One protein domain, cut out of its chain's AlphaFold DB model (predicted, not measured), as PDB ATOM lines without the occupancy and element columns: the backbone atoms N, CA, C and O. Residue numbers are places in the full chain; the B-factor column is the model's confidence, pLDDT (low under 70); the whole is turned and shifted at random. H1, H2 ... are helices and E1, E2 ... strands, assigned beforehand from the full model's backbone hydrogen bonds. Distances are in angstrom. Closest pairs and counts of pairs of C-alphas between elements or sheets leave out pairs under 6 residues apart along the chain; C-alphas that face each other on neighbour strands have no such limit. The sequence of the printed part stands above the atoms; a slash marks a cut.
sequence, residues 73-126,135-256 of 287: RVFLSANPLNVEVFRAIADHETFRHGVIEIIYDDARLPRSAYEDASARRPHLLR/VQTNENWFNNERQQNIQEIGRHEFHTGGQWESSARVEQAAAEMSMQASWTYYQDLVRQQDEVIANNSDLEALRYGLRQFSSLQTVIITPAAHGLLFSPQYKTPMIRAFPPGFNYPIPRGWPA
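This is residues 73 to 126 and 135 to 256 of the 287 residues of an uncharacterized protein of Trichoderma asperellum (UniProt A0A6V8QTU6). A small parallel sheet, E1 E2 E3, with H6 over one face and H1 beside E1 on that same face, makes one end of this domain, and the long helix H3, with H2 and H4 by it, makes the other. H5 spans from H3 to the start of H1, and a looping stretch, residues 223 to 236, fills the middle together with the short H7; residues 158 to 163, past H3's kink, stick out. The 176 printed residues hold seven named helices and three named strands, in the order E1 H1 E2 H2 H3 H4 H5 H6 E3 H7, and the class is mostly helix. The whole is compact, with a radius of gyration of the C-alphas of 17.3 A, and spans 47 by 38 by 31 A.

Find C-alpha 73 at (38.262, -43.229, -41.542); from there strand E1, residues 73 to 77, runs 13.7 A. Next come helix H1, residues 80 to 90, 15.1 A long, and strand E2, residues 101 to 105. Helix H2 is residues 113 to 120. Beyond the cut, look for C-alpha 138 at (3.270, -41.478, -44.544), where helix H3, residues 138 to 160, begins its 32.1 A; it has a kink of 25 degrees near residue 154. Read on through helix H4, residues 167 to 174, helix H5, residues 179 to 198, 28.3 A long, and helix H6, residues 201 to 212, 16.2 A long. Strand E3 is residues 218 to 222, and the last element, helix H7, residues 237 to 240, ends with C-alpha 240 at (26.973, -48.164, -50.146).

Begin at the sheet, where E1 and E3 are edge strands and E2 is the inner one. E1 and E2 are parallel at 21 degrees, with N 76 and O 103 within hydrogen-bond range at 2.9 A. E2 and E3 are parallel at 15 degrees, with N 104 and O 220 at 2.8 A. E1, H1 and E2 form a strand-helix-strand unit, two parallel neighbour strands with a helix between, and its crossover is right-handed. H6 on one face of the sheet makes two layers; its height over the sheet is 9.8 A, and it lies over E1 and E2, along the strands at 8 degrees to E2 on the local plane. H1 is on the same face, over none of the strands, at a height over the sheet of 4.2 A, only just above the sheet's level. Walking outward, H1 is the hub, touching three helices. H1 and H6 touch at a shallow tilt of 12 degrees, the same way, the C-alphas of Ala 90 and Gly 209 being closest at 5.5 A. H7 touches H1, with the C-alphas of Asn 82 and Pro 237 closest at 5.5 A, and only grazes the sheet with residues 237 to 238. H5, with residues 192 to 196 alone, only just touches H1, with 3 pairs of C-alphas within 8 A; the closest are those of Pro 80 and Val 196, 6.4 A apart. H3 and H5 only just touch, with 3 pairs, about perpendicular at 76 degrees; the C-alphas of Asn 143 and Met 179 are closest at 6.9 A. H2 and H3 only just touch, with 3 pairs, the C-alphas of Ala 113 and Trp 141 being closest at 5.8 A. H4 is close to H3 but not clearly touching, the C-alphas of Ile 150 and Ala 173 being closest at 7.4 A. Helix packing is mostly crossed: of the four pairs H1 and H5, H1 and H6, H2 and H3, and H3 and H5, which touch, one, H1 and H6, is at a shallow tilt. In H1, H2, H4 and H5 every O i to N i+4 pair is within hydrogen-bond range, against 18 of 19 in H3 and 7 of 8 in H6; H7 is too short for such a pair.

The two C-alphas farthest apart, those of Thr 94 and Val 135, are 53.3 A from each other. Residues 127 to 134 are not printed, and C-alphas 126 and 135 are 17.8 A apart across that cut, in the link from H2 to H3. Of the links that are printed whole, the one from E3 to H7 is long, with 14 residues. The mean pLDDT of the printed part is 88.7; look for values under 70 at residues 122 to 126, 135, 155 to 166 and 253 to 256.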
ATOM      1  N   ARG A  73      39.562 -43.792 -41.902       96.75
ATOM      2  CA  ARG A  73      38.262 -43.229 -41.542       96.75
ATOM      3  C   ARG A  73      37.225 -44.332 -41.432       96.75
ATOM      4  O   ARG A  73      37.094 -45.144 -42.354       96.75
ATOM      5  N   VAL A  74      36.462 -44.315 -40.348       97.88
ATOM      6  CA  VAL A  74      35.323 -45.214 -40.124       97.88
ATOM      7  C   VAL A  74      34.022 -44.426 -40.026       97.88
ATOM      8  O   VAL A  74      34.026 -43.227 -39.748       97.88
ATOM      9  N   PHE A  75      32.911 -45.105 -40.290       98.19
ATOM     10  CA  PHE A  75      31.580 -44.509 -40.318       98.19
ATOM     11  C   PHE A  75      30.681 -45.230 -39.329       98.19
ATOM     12  O   PHE A  75      30.723 -46.457 -39.251       98.19
ATOM     13  N   LEU A  76      29.852 -44.470 -38.632       98.31
ATOM     14  CA  LEU A  76      28.852 -44.976 -37.710       98.31
ATOM     15  C   LEU A  76      27.550 -44.210 -37.928       98.31
ATOM     16  O   LEU A  76      27.585 -43.014 -38.192       98.31
ATOM     17  N   SER A  77      26.420 -44.895 -37.829       96.31
ATOM     18  CA  SER A  77      25.091 -44.286 -37.755       96.31
ATOM     19  C   SER A  77      24.141 -45.283 -37.095       96.31
ATOM     20  O   SER A  77      24.525 -46.438 -36.867       96.31
ATOM     21  N   ALA A  78      22.904 -44.867 -36.833       96.44
ATOM     22  CA  ALA A  78      21.846 -45.736 -36.334       96.44
ATOM     23  C   ALA A  78      21.358 -46.735 -37.410       96.44
ATOM     24  O   ALA A  78      20.234 -46.672 -37.893       96.44
ATOM     25  N   ASN A  79      22.229 -47.651 -37.835       98.06
ATOM     26  CA  ASN A  79      21.909 -48.752 -38.736       98.06
ATOM     27  C   ASN A  79      22.779 -49.976 -38.408       98.06
ATOM     28  O   ASN A  79      23.987 -49.818 -38.209       98.06
ATOM     29  N   PRO A  80      22.209 -51.194 -38.378       98.50
ATOM     30  CA  PRO A  80      22.914 -52.392 -37.941       98.50
ATOM     31  C   PRO A  80      24.157 -52.694 -38.783       98.50
ATOM     32  O   PRO A  80      25.182 -53.042 -38.208       98.50
ATOM     33  N   LEU A  81      24.128 -52.477 -40.104       98.56
ATOM     34  CA  LEU A  81      25.301 -52.698 -40.956       98.56
ATOM     35  C   LEU A  81      26.433 -51.715 -40.628       98.56
ATOM     36  O   LEU A  81      27.608 -52.083 -40.633       98.56
ATOM     37  N   ASN A  82      26.096 -50.459 -40.324       98.50
ATOM     38  CA  ASN A  82      27.094 -49.474 -39.907       98.50
ATOM     39  C   ASN A  82      27.707 -49.850 -38.556       98.50
ATOM     40  O   ASN A  82      28.928 -49.789 -38.415       98.50
ATOM     41  N   VAL A  83      26.887 -50.291 -37.598       98.69
ATOM     42  CA  VAL A  83      27.345 -50.784 -36.289       98.69
ATOM     43  C   VAL A  83      28.248 -52.010 -36.445       98.69
ATOM     44  O   VAL A  83      29.345 -52.032 -35.888       98.69
ATOM     45  N   GLU A  84      27.828 -53.003 -37.228       98.62
ATOM     46  CA  GLU A  84      28.571 -54.243 -37.466       98.62
ATOM     47  C   GLU A  84      29.943 -53.967 -38.084       98.62
ATOM     48  O   GLU A  84      30.963 -54.404 -37.552       98.62
ATOM     49  N   VAL A  85      29.994 -53.190 -39.171       98.38
ATOM     50  CA  VAL A  85      31.256 -52.863 -39.848       98.38
ATOM     51  C   VAL A  85      32.169 -52.045 -38.939       98.38
ATOM     52  O   VAL A  85      33.374 -52.300 -38.886       98.38
ATOM     53  N   PHE A  86      31.617 -51.079 -38.202       98.62
ATOM     54  CA  PHE A  86      32.383 -50.281 -37.249       98.62
ATOM     55  C   PHE A  86      33.014 -51.166 -36.164       98.62
ATOM     56  O   PHE A  86      34.215 -51.061 -35.898       98.62
ATOM     57  N   ARG A  87      32.227 -52.076 -35.579       98.50
ATOM     58  CA  ARG A  87      32.684 -53.053 -34.583       98.50
ATOM     59  C   ARG A  87      33.737 -53.996 -35.149       98.50
ATOM     60  O   ARG A  87      34.787 -54.142 -34.537       98.50
ATOM     61  N   ALA A  88      33.513 -54.545 -36.339       98.31
ATOM     62  CA  ALA A  88      34.462 -55.433 -37.000       98.31
ATOM     63  C   ALA A  88      35.826 -54.763 -37.227       98.31
ATOM     64  O   ALA A  88      36.859 -55.406 -37.067       98.31
ATOM     65  N   ILE A  89      35.853 -53.467 -37.561       98.00
ATOM     66  CA  ILE A  89      37.110 -52.712 -37.695       98.00
ATOM     67  C   ILE A  89      37.756 -52.472 -36.325       98.00
ATOM     68  O   ILE A  89      38.973 -52.610 -36.205       98.00
ATOM     69  N   ALA A  90      36.968 -52.143 -35.297       98.06
ATOM     70  CA  ALA A  90      37.455 -51.957 -33.927       98.06
ATOM     71  C   ALA A  90      38.039 -53.241 -33.316       98.06
ATOM     72  O   ALA A  90      39.029 -53.174 -32.590       98.06
ATOM     73  N   ASP A  91      37.463 -54.393 -33.651       98.06
ATOM     74  CA  ASP A  91      37.903 -55.717 -33.203       98.06
ATOM     75  C   ASP A  91      39.088 -56.262 -34.028       98.06
ATOM     76  O   ASP A  91      39.692 -57.271 -33.669       98.06
ATOM     77  N   HIS A  92      39.462 -55.603 -35.132       96.44
ATOM     78  CA  HIS A  92      40.518 -56.087 -36.014       96.44
ATOM     79  C   HIS A  92      41.912 -55.637 -35.559       96.44
ATOM     80  O   HIS A  92      42.268 -54.461 -35.669       96.44
ATOM     81  N   GLU A  93      42.760 -56.607 -35.203       93.69
ATOM     82  CA  GLU A  93      44.120 -56.408 -34.674       93.69
ATOM     83  C   GLU A  93      45.004 -55.480 -35.519       93.69
ATOM     84  O   GLU A  93      45.708 -54.640 -34.982       93.69
ATOM     85  N   THR A  94      44.959 -55.576 -36.850       91.31
ATOM     86  CA  THR A  94      45.761 -54.694 -37.720       91.31
ATOM     87  C   THR A  94      45.099 -53.345 -38.024       91.31
ATOM     88  O   THR A  94      45.764 -52.312 -37.989       91.31
ATOM     89  N   PHE A  95      43.806 -53.322 -38.368       93.44
ATOM     90  CA  PHE A  95      43.172 -52.122 -38.924       93.44
ATOM     91  C   PHE A  95      42.791 -51.086 -37.872       93.44
ATOM     92  O   PHE A  95      42.855 -49.895 -38.180       93.44
ATOM     93  N   ARG A  96      42.462 -51.494 -36.639       95.94
ATOM     94  CA  ARG A  96      42.053 -50.560 -35.575       95.94
ATOM     95  C   ARG A  96      43.098 -49.479 -35.288       95.94
ATOM     96  O   ARG A  96      42.748 -48.341 -34.993       95.94
ATOM     97  N   HIS A  97      44.380 -49.810 -35.439       95.50
ATOM     98  CA  HIS A  97      45.489 -48.890 -35.188       95.50
ATOM     99  C   HIS A  97      45.687 -47.857 -36.305       95.50
ATOM    100  O   HIS A  97      46.376 -46.865 -36.095       95.50
ATOM    101  N   GLY A  98      45.106 -48.072 -37.488       95.19
ATOM    102  CA  GLY A  98      45.179 -47.132 -38.608       95.19
ATOM    103  C   GLY A  98      44.068 -46.082 -38.614       95.19
ATOM    104  O   GLY A  98      44.159 -45.116 -39.369       95.19
ATOM    105  N   VAL A  99      43.031 -46.260 -37.791       98.06
ATOM    106  CA  VAL A  99      41.869 -45.369 -37.749       98.06
ATOM    107  C   VAL A  99      42.239 -44.075 -37.028       98.06
ATOM    108  O   VAL A  99      42.567 -44.089 -35.845       98.06
ATOM    109  N   ILE A 100      42.153 -42.959 -37.749       98.19
ATOM    110  CA  ILE A 100      42.427 -41.606 -37.243       98.19
ATOM    111  C   ILE A 100      41.158 -40.759 -37.122       98.19
ATOM    112  O   ILE A 100      41.167 -39.735 -36.441       98.19
ATOM    113  N   GLU A 101      40.064 -41.172 -37.765       98.44
ATOM    114  CA  GLU A 101      38.837 -40.385 -37.828       98.44
ATOM    115  C   GLU A 101      37.574 -41.245 -37.747       98.44
ATOM    116  O   GLU A 101      37.429 -42.246 -38.457       98.44
ATOM    117  N   ILE A 102      36.626 -40.802 -36.921       98.56
ATOM    118  CA  ILE A 102      35.256 -41.318 -36.881       98.56
ATOM    119  C   ILE A 102      34.329 -40.271 -37.492       98.56
ATOM    120  O   ILE A 102      34.317 -39.123 -37.051       98.56
ATOM    121  N   ILE A 103      33.513 -40.685 -38.457       97.75
ATOM    122  CA  ILE A 103      32.341 -39.927 -38.898       97.75
ATOM    123  C   ILE A 103      31.108 -40.576 -38.276       97.75
ATOM    124  O   ILE A 103      30.737 -41.689 -38.659       97.75
ATOM    125  N   TYR A 104      30.493 -39.892 -37.319       97.19
ATOM    126  CA  TYR A 104      29.225 -40.293 -36.730       97.19
ATOM    127  C   TYR A 104      28.091 -39.508 -37.388       97.19
ATOM    128  O   TYR A 104      27.996 -38.288 -37.254       97.19
ATOM    129  N   ASP A 105      27.273 -40.220 -38.151       94.56
ATOM    130  CA  ASP A 105      26.081 -39.688 -38.785       94.56
ATOM    131  C   ASP A 105      24.896 -39.760 -37.816       94.56
ATOM    132  O   ASP A 105      24.378 -40.841 -37.536       94.56
ATOM    133  N   ASP A 106      24.504 -38.596 -37.297       91.06
ATOM    134  CA  ASP A 106      23.384 -38.406 -36.358       91.06
ATOM    135  C   ASP A 106      22.065 -38.094 -37.101       91.06
ATOM    136  O   ASP A 106      21.044 -37.738 -36.508       91.06
ATOM    137  N   ALA A 107      22.062 -38.198 -38.435       90.19
ATOM    138  CA  ALA A 107      20.843 -38.076 -39.217       90.19
ATOM    139  C   ALA A 107      19.879 -39.232 -38.901       90.19
ATOM    140  O   ALA A 107      20.269 -40.397 -38.844       90.19
ATOM    141  N   ARG A 108      18.593 -38.907 -38.731       91.56
ATOM    142  CA  ARG A 108      17.528 -39.894 -38.517       91.56
ATOM    143  C   ARG A 108      16.611 -39.939 -39.722       91.56
ATOM    144  O   ARG A 108      16.138 -38.893 -40.166       91.56
ATOM    145  N   LEU A 109      16.335 -41.143 -40.210       94.06
ATOM    146  CA  LEU A 109      15.326 -41.407 -41.228       94.06
ATOM    147  C   LEU A 109      13.939 -41.090 -40.645       94.06
ATOM    148  O   LEU A 109      13.540 -41.747 -39.677       94.06
ATOM    149  N   PRO A 110      13.211 -40.092 -41.180       92.06
ATOM    150  CA  PRO A 110      11.910 -39.719 -40.641       92.06
ATOM    151  C   PRO A 110      10.832 -40.754 -40.974       92.06
ATOM    152  O   PRO A 110      10.760 -41.263 -42.095       92.06
ATOM    153  N   ARG A 111       9.927 -41.032 -40.036       90.56
ATOM    154  CA  ARG A 111       8.798 -41.955 -40.273       90.56
ATOM    155  C   ARG A 111       7.622 -41.292 -40.980       90.56
ATOM    156  O   ARG A 111       6.759 -41.975 -41.528       90.56
ATOM    157  N   SER A 112       7.552 -39.967 -40.908       89.06
ATOM    158  CA  SER A 112       6.411 -39.185 -41.367       89.06
ATOM    159  C   SER A 112       6.809 -37.759 -41.731       89.06
ATOM    160  O   SER A 112       7.864 -37.263 -41.325       89.06
ATOM    161  N   ALA A 113       5.889 -37.067 -42.407       86.31
ATOM    162  CA  ALA A 113       5.985 -35.634 -42.666       86.31
ATOM    163  C   ALA A 113       6.177 -34.818 -41.384       86.31
ATOM    164  O   ALA A 113       6.914 -33.836 -41.377       86.31
ATOM    165  N   TYR A 114       5.529 -35.235 -40.293       82.94
ATOM    166  CA  TYR A 114       5.649 -34.561 -39.008       82.94
ATOM    167  C   TYR A 114       7.061 -34.689 -38.437       82.94
ATOM    168  O   TYR A 114       7.640 -33.687 -38.022       82.94
ATOM    169  N   GLU A 115       7.639 -35.892 -38.435       84.94
ATOM    170  CA  GLU A 115       9.003 -36.099 -37.935       84.94
ATOM    171  C   GLU A 115      10.043 -35.356 -38.783       84.94
ATOM    172  O   GLU A 115      10.928 -34.705 -38.228       84.94
ATOM    173  N   ASP A 116       9.905 -35.384 -40.111       85.19
ATOM    174  CA  ASP A 116      10.806 -34.660 -41.015       85.19
ATOM    175  C   ASP A 116      10.702 -33.141 -40.807       85.19
ATOM    176  O   ASP A 116      11.711 -32.450 -40.643       85.19
ATOM    177  N   ALA A 117       9.479 -32.610 -40.707       80.06
ATOM    178  CA  ALA A 117       9.251 -31.201 -40.397       80.06
ATOM    179  C   ALA A 117       9.802 -30.816 -39.014       80.06
ATOM    180  O   ALA A 117      10.391 -29.741 -38.869       80.06
ATOM    181  N   SER A 118       9.660 -31.700 -38.020       76.94
ATOM    182  CA  SER A 118      10.198 -31.514 -36.666       76.94
ATOM    183  C   SER A 118      11.714 -31.397 -36.669       76.94
ATOM    184  O   SER A 118      12.259 -30.512 -36.010       76.94
ATOM    185  N   ALA A 119      12.390 -32.248 -37.443       76.62
ATOM    186  CA  ALA A 119      13.840 -32.213 -37.578       76.62
ATOM    187  C   ALA A 119      14.314 -30.949 -38.315       76.62
ATOM    188  O   ALA A 119      15.241 -30.274 -37.864       76.62
ATOM    189  N   ARG A 120      13.648 -30.582 -39.419       73.44
ATOM    190  CA  ARG A 120      14.061 -29.457 -40.279       73.44
ATOM    191  C   ARG A 120      13.745 -28.085 -39.693       73.44
ATOM    192  O   ARG A 120      14.495 -27.129 -39.898       73.44
ATOM    193  N   ARG A 121      12.579 -27.936 -39.060       70.25
ATOM    194  CA  ARG A 121      12.029 -26.639 -38.638       70.25
ATOM    195  C   ARG A 121      11.324 -26.748 -37.280       70.25
ATOM    196  O   ARG A 121      10.132 -26.447 -37.185       70.25
ATOM    197  N   PRO A 122      12.065 -27.067 -36.201       66.88
ATOM    198  CA  PRO A 122      11.483 -27.236 -34.866       66.88
ATOM    199  C   PRO A 122      10.742 -25.981 -34.370       66.88
ATOM    200  O   PRO A 122       9.770 -26.076 -33.629       66.88
ATOM    201  N   HIS A 123      11.148 -24.791 -34.827       65.19
ATOM    202  CA  HIS A 123      10.518 -23.514 -34.478       65.19
ATOM    203  C   HIS A 123       9.131 -23.304 -35.106       65.19
ATOM    204  O   HIS A 123       8.314 -22.598 -34.516       65.19
ATOM    205  N   LEU A 124       8.844 -23.891 -36.276       59.72
ATOM    206  CA  LEU A 124       7.541 -23.722 -36.931       59.72
ATOM    207  C   LEU A 124       6.438 -24.510 -36.220       59.72
ATOM    208  O   LEU A 124       5.309 -24.034 -36.139       59.72
ATOM    209  N   LEU A 125       6.787 -25.641 -35.602       60.41
ATOM    210  CA  LEU A 125       5.855 -26.461 -34.823       60.41
ATOM    211  C   LEU A 125       5.339 -25.778 -33.552       60.41
ATOM    212  O   LEU A 125       4.344 -26.211 -32.985       60.41
ATOM    213  N   ARG A 126       5.989 -24.696 -33.108       56.59
ATOM    214  CA  ARG A 126       5.548 -23.914 -31.946       56.59
ATOM    215  C   ARG A 126       4.349 -23.007 -32.259       56.59
ATOM    216  O   ARG A 126       3.667 -22.583 -31.332       56.59
ATOM    217  N   VAL A 135      -2.093 -34.024 -42.515       59.88
ATOM    218  CA  VAL A 135      -3.256 -34.436 -43.339       59.88
ATOM    219  C   VAL A 135      -2.907 -35.536 -44.360       59.88
ATOM    220  O   VAL A 135      -3.792 -36.226 -44.861       59.88
ATOM    221  N   GLN A 136      -1.622 -35.741 -44.671       73.06
ATOM    222  CA  GLN A 136      -1.175 -36.743 -45.647       73.06
ATOM    223  C   GLN A 136      -0.689 -38.039 -44.982       73.06
ATOM    224  O   GLN A 136      -0.059 -38.008 -43.927       73.06
ATOM    225  N   THR A 137      -0.938 -39.184 -45.625       85.88
ATOM    226  CA  THR A 137      -0.394 -40.480 -45.187       85.88
ATOM    227  C   THR A 137       1.136 -40.497 -45.294       85.88
ATOM    228  O   THR A 137       1.715 -39.788 -46.121       85.88
ATOM    229  N   ASN A 138       1.806 -41.335 -44.494       90.38
ATOM    230  CA  ASN A 138       3.270 -41.478 -44.544       90.38
ATOM    231  C   ASN A 138       3.763 -41.906 -45.935       90.38
ATOM    232  O   ASN A 138       4.796 -41.438 -46.397       90.38
ATOM    233  N   GLU A 139       2.996 -42.740 -46.632       92.50
ATOM    234  CA  GLU A 139       3.311 -43.175 -47.992       92.50
ATOM    235  C   GLU A 139       3.178 -42.033 -49.015       92.50
ATOM    236  O   GLU A 139       4.050 -41.858 -49.868       92.50
ATOM    237  N   ASN A 140       2.146 -41.188 -48.891       92.44
ATOM    238  CA  ASN A 140       2.001 -40.000 -49.738       92.44
ATOM    239  C   ASN A 140       3.131 -38.998 -49.485       92.44
ATOM    240  O   ASN A 140       3.700 -38.464 -50.434       92.44
ATOM    241  N   TRP A 141       3.488 -38.774 -48.217       92.75
ATOM    242  CA  TRP A 141       4.651 -37.965 -47.850       92.75
ATOM    243  C   TRP A 141       5.937 -38.501 -48.484       92.75
ATOM    244  O   TRP A 141       6.659 -37.751 -49.138       92.75
ATOM    245  N   PHE A 142       6.193 -39.799 -48.332       95.06
ATOM    246  CA  PHE A 142       7.373 -40.451 -48.884       95.06
ATOM    247  C   PHE A 142       7.449 -40.273 -50.402       95.06
ATOM    248  O   PHE A 142       8.489 -39.888 -50.937       95.06
ATOM    249  N   ASN A 143       6.334 -40.491 -51.106       95.19
ATOM    250  CA  ASN A 143       6.288 -40.286 -52.548       95.19
ATOM    251  C   ASN A 143       6.510 -38.813 -52.928       95.19
ATOM    252  O   ASN A 143       7.231 -38.543 -53.886       95.19
ATOM    253  N   ASN A 144       5.964 -37.864 -52.165       93.12
ATOM    254  CA  ASN A 144       6.195 -36.437 -52.393       93.12
ATOM    255  C   ASN A 144       7.682 -36.075 -52.256       93.12
ATOM    256  O   ASN A 144       8.216 -35.416 -53.146       93.12
ATOM    257  N   GLU A 145       8.373 -36.546 -51.213       93.06
ATOM    258  CA  GLU A 145       9.819 -36.317 -51.051       93.06
ATOM    259  C   GLU A 145      10.625 -36.927 -52.206       93.06
ATOM    260  O   GLU A 145      11.550 -36.296 -52.718       93.06
ATOM    261  N   ARG A 146      10.241 -38.116 -52.690       93.69
ATOM    262  CA  ARG A 146      10.877 -38.724 -53.869       93.69
ATOM    263  C   ARG A 146      10.733 -37.856 -55.112       93.69
ATOM    264  O   ARG A 146      11.727 -37.617 -55.797       93.69
ATOM    265  N   GLN A 147       9.525 -37.357 -55.379       92.81
ATOM    266  CA  GLN A 147       9.277 -36.458 -56.508       92.81
ATOM    267  C   GLN A 147      10.064 -35.148 -56.366       92.81
ATOM    268  O   GLN A 147      10.648 -34.681 -57.342       92.81
ATOM    269  N   GLN A 148      10.139 -34.584 -55.155       90.12
ATOM    270  CA  GLN A 148      10.951 -33.394 -54.882       90.12
ATOM    271  C   GLN A 148      12.436 -33.652 -55.148       90.12
ATOM    272  O   GLN A 148      13.076 -32.846 -55.814       90.12
ATOM    273  N   ASN A 149      12.987 -34.791 -54.722       90.81
ATOM    274  CA  ASN A 149      14.390 -35.108 -54.983       90.81
ATOM    275  C   ASN A 149      14.720 -35.175 -56.487       90.81
ATOM    276  O   ASN A 149      15.782 -34.705 -56.893       90.81
ATOM    277  N   ILE A 150      13.827 -35.737 -57.314       88.56
ATOM    278  CA  ILE A 150      14.007 -35.776 -58.776       88.56
ATOM    279  C   ILE A 150      13.937 -34.363 -59.372       88.56
ATOM    280  O   ILE A 150      14.769 -34.004 -60.206       88.56
ATOM    281  N   GLN A 151      13.002 -33.530 -58.905       86.12
ATOM    282  CA  GLN A 151      12.928 -32.124 -59.316       86.12
ATOM    283  C   GLN A 151      14.200 -31.353 -58.942       86.12
ATOM    284  O   GLN A 151      14.690 -30.563 -59.745       86.12
ATOM    285  N   GLU A 152      14.755 -31.594 -57.753       80.06
ATOM    286  CA  GLU A 152      16.004 -30.976 -57.301       80.06
ATOM    287  C   GLU A 152      17.203 -31.415 -58.144       80.06
ATOM    288  O   GLU A 152      18.044 -30.577 -58.463       80.06
ATOM    289  N   ILE A 153      17.275 -32.685 -58.573       78.44
ATOM    290  CA  ILE A 153      18.294 -33.123 -59.541       78.44
ATOM    291  C   ILE A 153      18.219 -32.240 -60.788       78.44
ATOM    292  O   ILE A 153      19.209 -31.580 -61.090       78.44
ATOM    293  N   GLY A 154      17.041 -32.127 -61.412       70.88
ATOM    294  CA  GLY A 154      16.853 -31.296 -62.605       70.88
ATOM    295  C   GLY A 154      17.154 -29.811 -62.367       70.88
ATOM    296  O   GLY A 154      17.792 -29.168 -63.193       70.88
ATOM    297  N   ARG A 155      16.765 -29.234 -61.219       69.38
ATOM    298  CA  ARG A 155      17.071 -27.825 -60.884       69.38
ATOM    299  C   ARG A 155      18.566 -27.565 -60.742       69.38
ATOM    300  O   ARG A 155      19.029 -26.498 -61.157       69.38
ATOM    301  N   HIS A 156      19.309 -28.499 -60.154       61.72
ATOM    302  CA  HIS A 156      20.755 -28.370 -60.019       61.72
ATOM    303  C   HIS A 156      21.456 -28.385 -61.382       61.72
ATOM    304  O   HIS A 156      22.403 -27.614 -61.539       61.72
ATOM    305  N   GLU A 157      20.968 -29.140 -62.373       55.25
ATOM    306  CA  GLU A 157      21.491 -29.095 -63.754       55.25
ATOM    307  C   GLU A 157      21.486 -27.652 -64.294       55.25
ATOM    308  O   GLU A 157      22.507 -27.136 -64.758       55.25
ATOM    309  N   PHE A 158      20.375 -26.928 -64.101       50.31
ATOM    310  CA  PHE A 158      20.223 -25.548 -64.579       50.31
ATOM    311  C   PHE A 158      21.084 -24.514 -63.838       50.31
ATOM    312  O   PHE A 158      21.630 -23.611 -64.469       50.31
ATOM    313  N   HIS A 159      21.191 -24.598 -62.507       49.84
ATOM    314  CA  HIS A 159      21.811 -23.531 -61.699       49.84
ATOM    315  C   HIS A 159      23.314 -23.702 -61.509       49.84
ATOM    316  O   HIS A 159      23.998 -22.760 -61.113       49.84
ATOM    317  N   THR A 160      23.825 -24.905 -61.763       53.66
ATOM    318  CA  THR A 160      25.202 -25.247 -61.433       53.66
ATOM    319  C   THR A 160      26.102 -25.569 -62.623       53.66
ATOM    320  O   THR A 160      27.274 -25.903 -62.439       53.66
ATOM    321  N   GLY A 161      25.572 -25.467 -63.847       53.03
ATOM    322  CA  GLY A 161      26.329 -25.727 -65.073       53.03
ATOM    323  C   GLY A 161      26.927 -27.137 -65.125       53.03
ATOM    324  O   GLY A 161      28.032 -27.308 -65.633       53.03
ATOM    325  N   GLY A 162      26.249 -28.124 -64.534       55.00
ATOM    326  CA  GLY A 162      26.692 -29.519 -64.516       55.00
ATOM    327  C   GLY A 162      27.841 -29.855 -63.556       55.00
ATOM    328  O   GLY A 162      28.274 -31.001 -63.509       55.00
ATOM    329  N   GLN A 163      28.331 -28.928 -62.722       53.78
ATOM    330  CA  GLN A 163      29.437 -29.219 -61.784       53.78
ATOM    331  C   GLN A 163      29.075 -30.287 -60.718       53.78
ATOM    332  O   GLN A 163      29.961 -30.897 -60.119       53.78
ATOM    333  N   TRP A 164      27.782 -30.558 -60.513       53.84
ATOM    334  CA  TRP A 164      27.259 -31.595 -59.615       53.84
ATOM    335  C   TRP A 164      26.599 -32.762 -60.376       53.84
ATOM    336  O   TRP A 164      26.002 -33.655 -59.757       53.84
ATOM    337  N   GLU A 165      26.708 -32.768 -61.707       58.56
ATOM    338  CA  GLU A 165      26.297 -33.869 -62.575       58.56
ATOM    339  C   GLU A 165      27.455 -34.858 -62.706       58.56
ATOM    340  O   GLU A 165      28.425 -34.661 -63.432       58.56
ATOM    341  N   SER A 166      27.353 -35.967 -61.983       67.31
ATOM    342  CA  SER A 166      28.103 -37.167 -62.338       67.31
ATOM    343  C   SER A 166      27.205 -38.002 -63.242       67.31
ATOM    344  O   SER A 166      26.047 -38.216 -62.885       67.31
ATOM    345  N   SER A 167      27.723 -38.553 -64.342       76.88
ATOM    346  CA  SER A 167      26.984 -39.514 -65.185       76.88
ATOM    347  C   SER A 167      26.337 -40.629 -64.349       76.88
ATOM    348  O   SER A 167      25.155 -40.913 -64.493       76.88
ATOM    349  N   ALA A 168      27.066 -41.141 -63.353       81.69
ATOM    350  CA  ALA A 168      26.567 -42.106 -62.373       81.69
ATOM    351  C   ALA A 168      25.313 -41.644 -61.593       81.69
ATOM    352  O   ALA A 168      24.482 -42.467 -61.223       81.69
ATOM    353  N   ARG A 169      25.160 -40.340 -61.321       84.19
ATOM    354  CA  ARG A 169      23.989 -39.774 -60.627       84.19
ATOM    355  C   ARG A 169      22.752 -39.804 -61.530       84.19
ATOM    356  O   ARG A 169      21.669 -40.142 -61.062       84.19
ATOM    357  N   VAL A 170      22.938 -39.490 -62.813       83.31
ATOM    358  CA  VAL A 170      21.892 -39.544 -63.846       83.31
ATOM    359  C   VAL A 170      21.483 -40.991 -64.116       83.31
ATOM    360  O   VAL A 170      20.295 -41.291 -64.163       83.31
ATOM    361  N   GLU A 171      22.446 -41.911 -64.206       87.88
ATOM    362  CA  GLU A 171      22.182 -43.349 -64.349       87.88
ATOM    363  C   GLU A 171      21.361 -43.903 -63.176       87.88
ATOM    364  O   GLU A 171      20.410 -44.650 -63.388       87.88
ATOM    365  N   GLN A 172      21.678 -43.499 -61.942       91.56
ATOM    366  CA  GLN A 172      20.896 -43.875 -60.759       91.56
ATOM    367  C   GLN A 172      19.469 -43.318 -60.813       91.56
ATOM    368  O   GLN A 172      18.528 -44.042 -60.499       91.56
ATOM    369  N   ALA A 173      19.288 -42.067 -61.247       88.88
ATOM    370  CA  ALA A 173      17.960 -41.481 -61.419       88.88
ATOM    371  C   ALA A 173      17.153 -42.174 -62.530       88.88
ATOM    372  O   ALA A 173      15.962 -42.410 -62.366       88.88
ATOM    373  N   ALA A 174      17.799 -42.563 -63.630       89.00
ATOM    374  CA  ALA A 174      17.161 -43.327 -64.702       89.00
ATOM    375  C   ALA A 174      16.790 -44.759 -64.270       89.00
ATOM    376  O   ALA A 174      15.819 -45.323 -64.772       89.00
ATOM    377  N   ALA A 175      17.540 -45.337 -63.330       93.38
ATOM    378  CA  ALA A 175      17.293 -46.655 -62.750       93.38
ATOM    379  C   ALA A 175      16.342 -46.622 -61.537       93.38
ATOM    380  O   ALA A 175      16.343 -47.568 -60.746       93.38
ATOM    381  N   GLU A 176      15.571 -45.544 -61.351       94.00
ATOM    382  CA  GLU A 176      14.756 -45.342 -60.154       94.00
ATOM    383  C   GLU A 176      13.830 -46.533 -59.857       94.00
ATOM    384  O   GLU A 176      13.063 -47.009 -60.699       94.00
ATOM    385  N   MET A 177      13.880 -46.999 -58.607       95.12
ATOM    386  CA  MET A 177      13.027 -48.084 -58.133       95.12
ATOM    387  C   MET A 177      11.541 -47.704 -58.172       95.12
ATOM    388  O   MET A 177      11.153 -46.546 -57.989       95.12
ATOM    389  N   SER A 178      10.672 -48.710 -58.313       96.25
ATOM    390  CA  SER A 178       9.231 -48.489 -58.178       96.25
ATOM    391  C   SER A 178       8.893 -47.918 -56.796       96.25
ATOM    392  O   SER A 178       9.565 -48.209 -55.803       96.25
ATOM    393  N   MET A 179       7.830 -47.109 -56.725       95.38
ATOM    394  CA  MET A 179       7.403 -46.463 -55.479       95.38
ATOM    395  C   MET A 179       7.195 -47.479 -54.354       95.38
ATOM    396  O   MET A 179       7.770 -47.312 -53.283       95.38
ATOM    397  N   GLN A 180       6.490 -48.577 -54.637       96.62
ATOM    398  CA  GLN A 180       6.230 -49.621 -53.650       96.62
ATOM    399  C   GLN A 180       7.514 -50.309 -53.172       96.62
ATOM    400  O   GLN A 180       7.675 -50.537 -51.977       96.62
ATOM    401  N   ALA A 181       8.435 -50.642 -54.085       97.19
ATOM    402  CA  ALA A 181       9.682 -51.310 -53.714       97.19
ATOM    403  C   ALA A 181      10.578 -50.391 -52.875       97.19
ATOM    404  O   ALA A 181      11.137 -50.830 -51.871       97.19
ATOM    405  N   SER A 182      10.673 -49.113 -53.260       97.25
ATOM    406  CA  SER A 182      11.417 -48.112 -52.495       97.25
ATOM    407  C   SER A 182      10.798 -47.895 -51.111       97.25
ATOM    408  O   SER A 182      11.516 -47.869 -50.115       97.25
ATOM    409  N   TRP A 183       9.467 -47.812 -51.024       97.19
ATOM    410  CA  TRP A 183       8.761 -47.625 -49.757       97.19
ATOM    411  C   TRP A 183       8.973 -48.802 -48.804       97.19
ATOM    412  O   TRP A 183       9.390 -48.593 -47.667       97.19
ATOM    413  N   THR A 184       8.798 -50.037 -49.281       97.88
ATOM    414  CA  THR A 184       9.048 -51.241 -48.476       97.88
ATOM    415  C   THR A 184      10.492 -51.290 -47.971       97.88
ATOM    416  O   THR A 184      10.727 -51.568 -46.796       97.88
ATOM    417  N   TYR A 185      11.469 -50.990 -48.833       98.38
ATOM    418  CA  TYR A 185      12.878 -50.964 -48.436       98.38
ATOM    419  C   TYR A 185      13.166 -49.856 -47.410       98.38
ATOM    420  O   TYR A 185      13.856 -50.086 -46.419       98.38
ATOM    421  N   TYR A 186      12.586 -48.669 -47.593       98.12
ATOM    422  CA  TYR A 186      12.716 -47.561 -46.649       98.12
ATOM    423  C   TYR A 186      12.126 -47.886 -45.274       98.12
ATOM    424  O   TYR A 186      12.747 -47.595 -44.253       98.12
ATOM    425  N   GLN A 187      10.954 -48.525 -45.229       97.75
ATOM    426  CA  GLN A 187      10.345 -48.962 -43.973       97.75
ATOM    427  C   GLN A 187      11.239 -49.954 -43.222       97.75
ATOM    428  O   GLN A 187      11.326 -49.886 -41.995       97.75
ATOM    429  N   ASP A 188      11.940 -50.835 -43.940       98.38
ATOM    430  CA  ASP A 188      12.904 -51.741 -43.322       98.38
ATOM    431  C   ASP A 188      14.098 -50.987 -42.719       98.38
ATOM    432  O   ASP A 188      14.473 -51.251 -41.578       98.38
ATOM    433  N   LEU A 189      14.644 -49.988 -43.423       98.25
ATOM    434  CA  LEU A 189      15.716 -49.137 -42.889       98.25
ATOM    435  C   LEU A 189      15.287 -48.378 -41.628       98.25
ATOM    436  O   LEU A 189      16.054 -48.297 -40.668       98.25
ATOM    437  N   VAL A 190      14.066 -47.842 -41.617       97.81
ATOM    438  CA  VAL A 190      13.487 -47.165 -40.448       97.81
ATOM    439  C   VAL A 190      13.348 -48.137 -39.275       97.81
ATOM    440  O   VAL A 190      13.778 -47.822 -38.169       97.81
ATOM    441  N   ARG A 191      12.816 -49.343 -39.505       98.31
ATOM    442  CA  ARG A 191      12.709 -50.379 -38.467       98.31
ATOM    443  C   ARG A 191      14.084 -50.743 -37.893       98.31
ATOM    444  O   ARG A 191      14.248 -50.799 -36.679       98.31
ATOM    445  N   GLN A 192      15.073 -50.954 -38.759       98.44
ATOM    446  CA  GLN A 192      16.449 -51.246 -38.357       98.44
ATOM    447  C   GLN A 192      17.068 -50.115 -37.519       98.44
ATOM    448  O   GLN A 192      17.770 -50.382 -36.542       98.44
ATOM    449  N   GLN A 193      16.817 -48.857 -37.891       97.62
ATOM    450  CA  GLN A 193      17.249 -47.693 -37.120       97.62
ATOM    451  C   GLN A 193      16.644 -47.706 -35.715       97.62
ATOM    452  O   GLN A 193      17.352 -47.498 -34.729       97.62
ATOM    453  N   ASP A 194      15.349 -47.992 -35.619       97.19
ATOM    454  CA  ASP A 194      14.617 -48.001 -34.354       97.19
ATOM    455  C   ASP A 194      15.141 -49.080 -33.409       97.19
ATOM    456  O   ASP A 194      15.337 -48.820 -32.223       97.19
ATOM    457  N   GLU A 195      15.448 -50.260 -33.943       98.25
ATOM    458  CA  GLU A 195      16.063 -51.357 -33.192       98.25
ATOM    459  C   GLU A 195      17.460 -50.994 -32.678       98.25
ATOM    460  O   GLU A 195      17.794 -51.295 -31.531       98.25
ATOM    461  N   VAL A 196      18.283 -50.330 -33.493       98.19
ATOM    462  CA  VAL A 196      19.623 -49.889 -33.077       98.19
ATOM    463  C   VAL A 196      19.539 -48.857 -31.957       98.19
ATOM    464  O   VAL A 196      20.247 -49.001 -30.959       98.19
ATOM    465  N   ILE A 197      18.652 -47.868 -32.092       96.06
ATOM    466  CA  ILE A 197      18.455 -46.812 -31.091       96.06
ATOM    467  C   ILE A 197      17.887 -47.397 -29.796       96.06
ATOM    468  O   ILE A 197      18.395 -47.096 -28.717       96.06
ATOM    469  N   ALA A 198      16.865 -48.254 -29.882       97.25
ATOM    470  CA  ALA A 198      16.244 -48.873 -28.713       97.25
ATOM    471  C   ALA A 198      17.244 -49.713 -27.902       97.25
ATOM    472  O   ALA A 198      17.190 -49.724 -26.674       97.25
ATOM    473  N   ASN A 199      18.181 -50.372 -28.587       96.56
ATOM    474  CA  ASN A 199      19.232 -51.174 -27.964       96.56
ATOM    475  C   ASN A 199      20.490 -50.371 -27.601       96.56
ATOM    476  O   ASN A 199      21.433 -50.941 -27.052       96.56
ATOM    477  N   ASN A 200      20.528 -49.068 -27.902       96.25
ATOM    478  CA  ASN A 200      21.697 -48.207 -27.709       96.25
ATOM    479  C   ASN A 200      22.958 -48.710 -28.450       96.25
ATOM    480  O   ASN A 200      24.088 -48.429 -28.044       96.25
ATOM    481  N   SER A 201      22.777 -49.501 -29.513       97.62
ATOM    482  CA  SER A 201      23.856 -50.274 -30.141       97.62
ATOM    483  C   SER A 201      24.883 -49.393 -30.847       97.62
ATOM    484  O   SER A 201      26.073 -49.704 -30.839       97.62
ATOM    485  N   ASP A 202      24.447 -48.290 -31.450       97.00
ATOM    486  CA  ASP A 202      25.333 -47.311 -32.078       97.00
ATOM    487  C   ASP A 202      26.167 -46.565 -31.031       97.00
ATOM    488  O   ASP A 202      27.385 -46.467 -31.176       97.00
ATOM    489  N   LEU A 203      25.556 -46.128 -29.930       96.12
ATOM    490  CA  LEU A 203      26.269 -45.462 -28.839       96.12
ATOM    491  C   LEU A 203      27.259 -46.398 -28.131       96.12
ATOM    492  O   LEU A 203      28.388 -45.990 -27.836       96.12
ATOM    493  N   GLU A 204      26.902 -47.664 -27.907       98.25
ATOM    494  CA  GLU A 204      27.841 -48.657 -27.372       98.25
ATOM    495  C   GLU A 204      28.974 -48.973 -28.354       98.25
ATOM    496  O   GLU A 204      30.136 -49.099 -27.944       98.25
ATOM    497  N   ALA A 205      28.683 -49.039 -29.655       98.38
ATOM    498  CA  ALA A 205      29.714 -49.175 -30.673       98.38
ATOM    499  C   ALA A 205      30.662 -47.973 -30.661       98.38
ATOM    500  O   ALA A 205      31.874 -48.182 -30.616       98.38
ATOM    501  N   LEU A 206      30.145 -46.742 -30.592       98.31
ATOM    502  CA  LEU A 206      30.961 -45.531 -30.485       98.31
ATOM    503  C   LEU A 206      31.878 -45.592 -29.258       98.31
ATOM    504  O   LEU A 206      33.097 -45.479 -29.396       98.31
ATOM    505  N   ARG A 207      31.318 -45.852 -28.067       98.38
ATOM    506  CA  ARG A 207      32.078 -46.000 -26.808       98.38
ATOM    507  C   ARG A 207      33.161 -47.065 -26.901       98.38
ATOM    508  O   ARG A 207      34.200 -46.960 -26.247       98.38
ATOM    509  N   TYR A 208      32.904 -48.131 -27.645       98.50
ATOM    510  CA  TYR A 208      33.884 -49.178 -27.859       98.50
ATOM    511  C   TYR A 208      34.992 -48.748 -28.820       98.50
ATOM    512  O   TYR A 208      36.166 -48.880 -28.483       98.50
ATOM    513  N   GLY A 209      34.643 -48.176 -29.974       97.81
ATOM    514  CA  GLY A 209      35.617 -47.690 -30.955       97.81
ATOM    515  C   GLY A 209      36.552 -46.635 -30.374       97.81
ATOM    516  O   GLY A 209      37.759 -46.725 -30.570       97.81
ATOM    517  N   LEU A 210      36.024 -45.712 -29.561       98.12
ATOM    518  CA  LEU A 210      36.828 -44.715 -28.840       98.12
ATOM    519  C   LEU A 210      37.913 -45.343 -27.949       98.12
ATOM    520  O   LEU A 210      38.953 -44.732 -27.736       98.12
ATOM    521  N   ARG A 211      37.689 -46.560 -27.436       97.88
ATOM    522  CA  ARG A 211      38.671 -47.302 -26.630       97.88
ATOM    523  C   ARG A 211      39.640 -48.131 -27.476       97.88
ATOM    524  O   ARG A 211      40.762 -48.358 -27.041       97.88
ATOM    525  N   GLN A 212      39.214 -48.602 -28.648       98.12
ATOM    526  CA  GLN A 212      40.008 -49.496 -29.501       98.12
ATOM    527  C   GLN A 212      40.900 -48.768 -30.513       98.12
ATOM    528  O   GLN A 212      41.967 -49.270 -30.870       98.12
ATOM    529  N   PHE A 213      40.479 -47.602 -31.004       98.00
ATOM    530  CA  PHE A 213      41.209 -46.862 -32.031       98.00
ATOM    531  C   PHE A 213      42.331 -46.027 -31.412       98.00
ATOM    532  O   PHE A 213      42.180 -44.839 -31.142       98.00
ATOM    533  N   SER A 214      43.486 -46.658 -31.202       97.06
ATOM    534  CA  SER A 214      44.644 -46.052 -30.525       97.06
ATOM    535  C   SER A 214      45.232 -44.819 -31.222       97.06
ATOM    536  O   SER A 214      45.944 -44.047 -30.589       97.06
ATOM    537  N   SER A 215      44.971 -44.653 -32.519       97.69
ATOM    538  CA  SER A 215      45.485 -43.543 -33.335       97.69
ATOM    539  C   SER A 215      44.420 -42.490 -33.642       97.69
ATOM    540  O   SER A 215      44.657 -41.616 -34.477       97.69
ATOM    541  N   LEU A 216      43.247 -42.579 -33.006       98.25
ATOM    542  CA  LEU A 216      42.129 -41.677 -33.247       98.25
ATOM    543  C   LEU A 216      42.502 -40.233 -32.891       98.25
ATOM    544  O   LEU A 216      42.976 -39.954 -31.793       98.25
ATOM    545  N   GLN A 217      42.248 -39.317 -33.822       97.94
ATOM    546  CA  GLN A 217      42.522 -37.885 -33.671       97.94
ATOM    547  C   GLN A 217      41.240 -37.057 -33.716       97.94
ATOM    548  O   GLN A 217      41.120 -36.069 -32.994       97.94
ATOM    549  N   THR A 218      40.274 -37.469 -34.543       97.94
ATOM    550  CA  THR A 218      39.097 -36.652 -34.852       97.94
ATOM    551  C   THR A 218      37.812 -37.467 -34.773       97.94
ATOM    552  O   THR A 218      37.719 -38.572 -35.307       97.94
ATOM    553  N   VAL A 219      36.782 -36.882 -34.162       97.50
ATOM    554  CA  VAL A 219      35.401 -37.372 -34.230       97.50
ATOM    555  C   VAL A 219      34.542 -36.265 -34.826       97.50
ATOM    556  O   VAL A 219      34.437 -35.184 -34.252       97.50
ATOM    557  N   ILE A 220      33.945 -36.530 -35.986       95.38
ATOM    558  CA  ILE A 220      33.009 -35.621 -36.649       95.38
ATOM    559  C   ILE A 220      31.608 -36.165 -36.440       95.38
ATOM    560  O   ILE A 220      31.283 -37.244 -36.930       95.38
ATOM    561  N   ILE A 221      30.774 -35.392 -35.753       93.56
ATOM    562  CA  ILE A 221      29.337 -35.641 -35.671       93.56
ATOM    563  C   ILE A 221      28.678 -34.792 -36.751       93.56
ATOM    564  O   ILE A 221      28.889 -33.579 -36.806       93.56
ATOM    565  N   THR A 222      27.930 -35.424 -37.647       89.31
ATOM    566  CA  THR A 222      27.321 -34.746 -38.791       89.31
ATOM    567  C   THR A 222      25.908 -35.258 -39.038       89.31
ATOM    568  O   THR A 222      25.675 -36.454 -38.934       89.31
ATOM    569  N   PRO A 223      24.959 -34.388 -39.406       87.81
ATOM    570  CA  PRO A 223      23.659 -34.804 -39.918       87.81
ATOM    571  C   PRO A 223      23.609 -34.901 -41.452       87.81
ATOM    572  O   PRO A 223      22.540 -35.087 -42.032       87.81
ATOM    573  N   ALA A 224      24.728 -34.647 -42.134       87.88
ATOM    574  CA  ALA A 224      24.760 -34.394 -43.571       87.88
ATOM    575  C   ALA A 224      25.349 -35.557 -44.386       87.88
ATOM    576  O   ALA A 224      25.613 -35.392 -45.577       87.88
ATOM    577  N   ALA A 225      25.532 -36.746 -43.795       91.81
ATOM    578  CA  ALA A 225      26.152 -37.878 -44.490       91.81
ATOM    579  C   ALA A 225      25.439 -38.247 -45.795       91.81
ATOM    580  O   ALA A 225      26.097 -38.536 -46.799       91.81
ATOM    581  N   HIS A 226      24.111 -38.149 -45.800       91.88
ATOM    582  CA  HIS A 226      23.267 -38.432 -46.955       91.88
ATOM    583  C   HIS A 226      23.381 -37.391 -48.083       91.88
ATOM    584  O   HIS A 226      23.068 -37.717 -49.224       91.88
ATOM    585  N   GLY A 227      23.883 -36.180 -47.803       88.44
ATOM    586  CA  GLY A 227      24.184 -35.149 -48.801       88.44
ATOM    587  C   GLY A 227      23.028 -34.847 -49.761       88.44
ATOM    588  O   GLY A 227      21.952 -34.403 -49.350       88.44
ATOM    589  N   LEU A 228      23.279 -35.061 -51.053       87.25
ATOM    590  CA  LEU A 228      22.283 -34.966 -52.120       87.25
ATOM    591  C   LEU A 228      21.881 -36.370 -52.586       87.25
ATOM    592  O   LEU A 228      22.678 -37.307 -52.512       87.25
ATOM    593  N   LEU A 229      20.676 -36.512 -53.152       89.69
ATOM    594  CA  LEU A 229      20.241 -37.789 -53.725       89.69
ATOM    595  C   LEU A 229      21.273 -38.303 -54.749       89.69
ATOM    596  O   LEU A 229      21.682 -37.566 -55.650       89.69
ATOM    597  N   PHE A 230      21.700 -39.558 -54.568       90.50
ATOM    598  CA  PHE A 230      22.755 -40.258 -55.323       90.50
ATOM    599  C   PHE A 230      24.163 -39.633 -55.254       90.50
ATOM    600  O   PHE A 230      25.080 -40.096 -55.930       90.50
ATOM    601  N   SER A 231      24.370 -38.625 -54.405       88.75
ATOM    602  CA  SER A 231      25.674 -38.009 -54.139       88.75
ATOM    603  C   SER A 231      25.835 -37.732 -52.634       88.75
ATOM    604  O   SER A 231      25.770 -36.581 -52.186       88.75
ATOM    605  N   PRO A 232      25.992 -38.793 -51.820       91.06
ATOM    606  CA  PRO A 232      26.157 -38.656 -50.378       91.06
ATOM    607  C   PRO A 232      27.497 -37.998 -50.037       91.06
ATOM    608  O   PRO A 232      28.521 -38.303 -50.657       91.06
ATOM    609  N   GLN A 233      27.512 -37.152 -49.003       89.81
ATOM    610  CA  GLN A 233      28.745 -36.546 -48.489       89.81
ATOM    611  C   GLN A 233      29.678 -37.614 -47.904       89.81
ATOM    612  O   GLN A 233      30.892 -37.585 -48.116       89.81
ATOM    613  N   TYR A 234      29.098 -38.591 -47.204       92.44
ATOM    614  CA  TYR A 234      29.819 -39.718 -46.638       92.44
ATOM    615  C   TYR A 234      29.162 -41.024 -47.073       92.44
ATOM    616  O   TYR A 234      28.044 -41.346 -46.690       92.44
ATOM    617  N   LYS A 235      29.887 -41.819 -47.865       92.50
ATOM    618  CA  LYS A 235      29.458 -43.161 -48.276       92.50
ATOM    619  C   LYS A 235      29.632 -44.140 -47.110       92.50
ATOM    620  O   LYS A 235      30.619 -44.884 -47.100       92.50
ATOM    621  N   THR A 236      28.724 -44.108 -46.135       95.88
ATOM    622  CA  THR A 236      28.668 -45.081 -45.026       95.88
ATOM    623  C   THR A 236      28.421 -46.503 -45.566       95.88
ATOM    624  O   THR A 236      27.960 -46.640 -46.703       95.88
ATOM    625  N   PRO A 237      28.755 -47.576 -44.821       97.50
ATOM    626  CA  PRO A 237      28.460 -48.950 -45.238       97.50
ATOM    627  C   PRO A 237      27.003 -49.169 -45.675       97.50
ATOM    628  O   PRO A 237      26.780 -49.709 -46.755       97.50
ATOM    629  N   MET A 238      26.036 -48.658 -44.909       97.50
ATOM    630  CA  MET A 238      24.608 -48.662 -45.238       97.50
ATOM    631  C   MET A 238      24.327 -47.973 -46.577       97.50
ATOM    632  O   MET A 238      23.741 -48.587 -47.462       97.50
ATOM    633  N   ILE A 239      24.815 -46.744 -46.782       96.12
ATOM    634  CA  ILE A 239      24.567 -46.001 -48.029       96.12
ATOM    635  C   ILE A 239      25.196 -46.704 -49.242       96.12
ATOM    636  O   ILE A 239      24.639 -46.678 -50.337       96.12
ATOM    637  N   ARG A 240      26.351 -47.362 -49.074       94.38
ATOM    638  CA  ARG A 240      26.973 -48.164 -50.146       94.38
ATOM    639  C   ARG A 240      26.183 -49.426 -50.488       94.38
ATOM    640  O   ARG A 240      26.364 -49.940 -51.586       94.38
ATOM    641  N   ALA A 241      25.385 -49.933 -49.552       97.06
ATOM    642  CA  ALA A 241      24.577 -51.135 -49.718       97.06
ATOM    643  C   ALA A 241      23.188 -50.848 -50.311       97.06
ATOM    644  O   ALA A 241      22.435 -51.788 -50.562       97.06
ATOM    645  N   PHE A 242      22.840 -49.578 -50.536       96.94
ATOM    646  CA  PHE A 242      21.568 -49.227 -51.152       96.94
ATOM    647  C   PHE A 242      21.431 -49.823 -52.560       96.94
ATOM    648  O   PHE A 242      22.399 -49.821 -53.329       96.94
ATOM    649  N   PRO A 243      20.229 -50.313 -52.919       96.69
ATOM    650  CA  PRO A 243      19.968 -50.784 -54.267       96.69
ATOM    651  C   PRO A 243      20.088 -49.634 -55.284       96.69
ATOM    652  O   PRO A 243      19.805 -48.479 -54.948       96.69
ATOM    653  N   PRO A 244      20.494 -49.926 -56.536       94.62
ATOM    654  CA  PRO A 244      20.523 -48.926 -57.595       94.62
ATOM    655  C   PRO A 244      19.164 -48.236 -57.754       94.62
ATOM    656  O   PRO A 244      18.126 -48.894 -57.747       94.62
ATOM    657  N   GLY A 245      19.182 -46.911 -57.879       95.06
ATOM    658  CA  GLY A 245      17.984 -46.093 -58.052       95.06
ATOM    659  C   GLY A 245      17.114 -45.956 -56.804       95.06
ATOM    660  O   GLY A 245      15.959 -45.532 -56.907       95.06
ATOM    661  N   PHE A 246      17.629 -46.292 -55.619       97.19
ATOM    662  CA  PHE A 246      16.905 -46.081 -54.370       97.19
ATOM    663  C   PHE A 246      16.747 -44.587 -54.053       97.19
ATOM    664  O   PHE A 246      17.675 -43.924 -53.587       97.19
ATOM    665  N   ASN A 247      15.547 -44.062 -54.298       95.88
ATOM    666  CA  ASN A 247      15.152 -42.699 -53.956       95.88
ATOM    667  C   ASN A 247      14.312 -42.698 -52.677       95.88
ATOM    668  O   ASN A 247      13.271 -43.357 -52.620       95.88
ATOM    669  N   TYR A 248      14.760 -41.936 -51.681       95.69
ATOM    670  CA  TYR A 248      14.192 -41.864 -50.339       95.69
ATOM    671  C   TYR A 248      14.245 -40.426 -49.794       95.69
ATOM    672  O   TYR A 248      15.061 -39.626 -50.267       95.69
ATOM    673  N   PRO A 249      13.415 -40.080 -48.792       93.81
ATOM    674  CA  PRO A 249      13.514 -38.819 -48.068       93.81
ATOM    675  C   PRO A 249      14.921 -38.642 -47.505       93.81
ATOM    676  O   PRO A 249      15.351 -39.403 -46.638       93.81
ATOM    677  N   ILE A 250      15.657 -37.653 -48.010       91.12
ATOM    678  CA  ILE A 250      17.015 -37.387 -47.539       91.12
ATOM    679  C   ILE A 250      16.903 -36.823 -46.121       91.12
ATOM    680  O   ILE A 250      16.347 -35.730 -45.963       91.12
ATOM    681  N   PRO A 251      17.407 -37.528 -45.090       88.94
ATOM    682  CA  PRO A 251      17.312 -37.030 -43.736       88.94
ATOM    683  C   PRO A 251      18.137 -35.748 -43.642       88.94
ATOM    684  O   PRO A 251      19.294 -35.674 -44.061       88.94
ATOM    685  N   ARG A 252      17.502 -34.702 -43.128       71.44
ATOM    686  CA  ARG A 252      18.117 -33.398 -42.893       71.44
ATOM    687  C   ARG A 252      18.167 -33.240 -41.380       71.44
ATOM    688  O   ARG A 252      17.170 -32.870 -40.768       71.44
ATOM    689  N   GLY A 253      19.280 -33.630 -40.768       63.19
ATOM    690  CA  GLY A 253      19.445 -33.484 -39.320       63.19
ATOM    691  C   GLY A 253      19.931 -32.085 -38.931       63.19
ATOM    692  O   GLY A 253      20.484 -31.368 -39.764       63.19
ATOM    693  N   TRP A 254      19.738 -31.750 -37.648       58.94
ATOM    694  CA  TRP A 254      19.948 -30.445 -36.997       58.94
ATOM    695  C   TRP A 254      19.281 -29.275 -37.755       58.94
ATOM    696  O   TRP A 254      18.989 -29.372 -38.944       58.94
ATOM    697  N   PRO A 255      18.967 -28.136 -37.117       53.97
ATOM    698  CA  PRO A 255      18.533 -26.962 -37.864       53.97
ATOM    699  C   PRO A 255      19.702 -26.477 -38.735       53.97
ATOM    700  O   PRO A 255      20.500 -25.629 -38.336       53.97
ATOM    701  N   ALA A 256      19.828 -27.049 -39.932       45.88
ATOM    702  CA  ALA A 256      20.676 -26.528 -40.980       45.88
ATOM    703  C   ALA A 256      20.178 -25.111 -41.257       45.88
ATOM    704  O   ALA A 256      18.983 -24.894 -41.484       45.88
TER     705      ALA A 256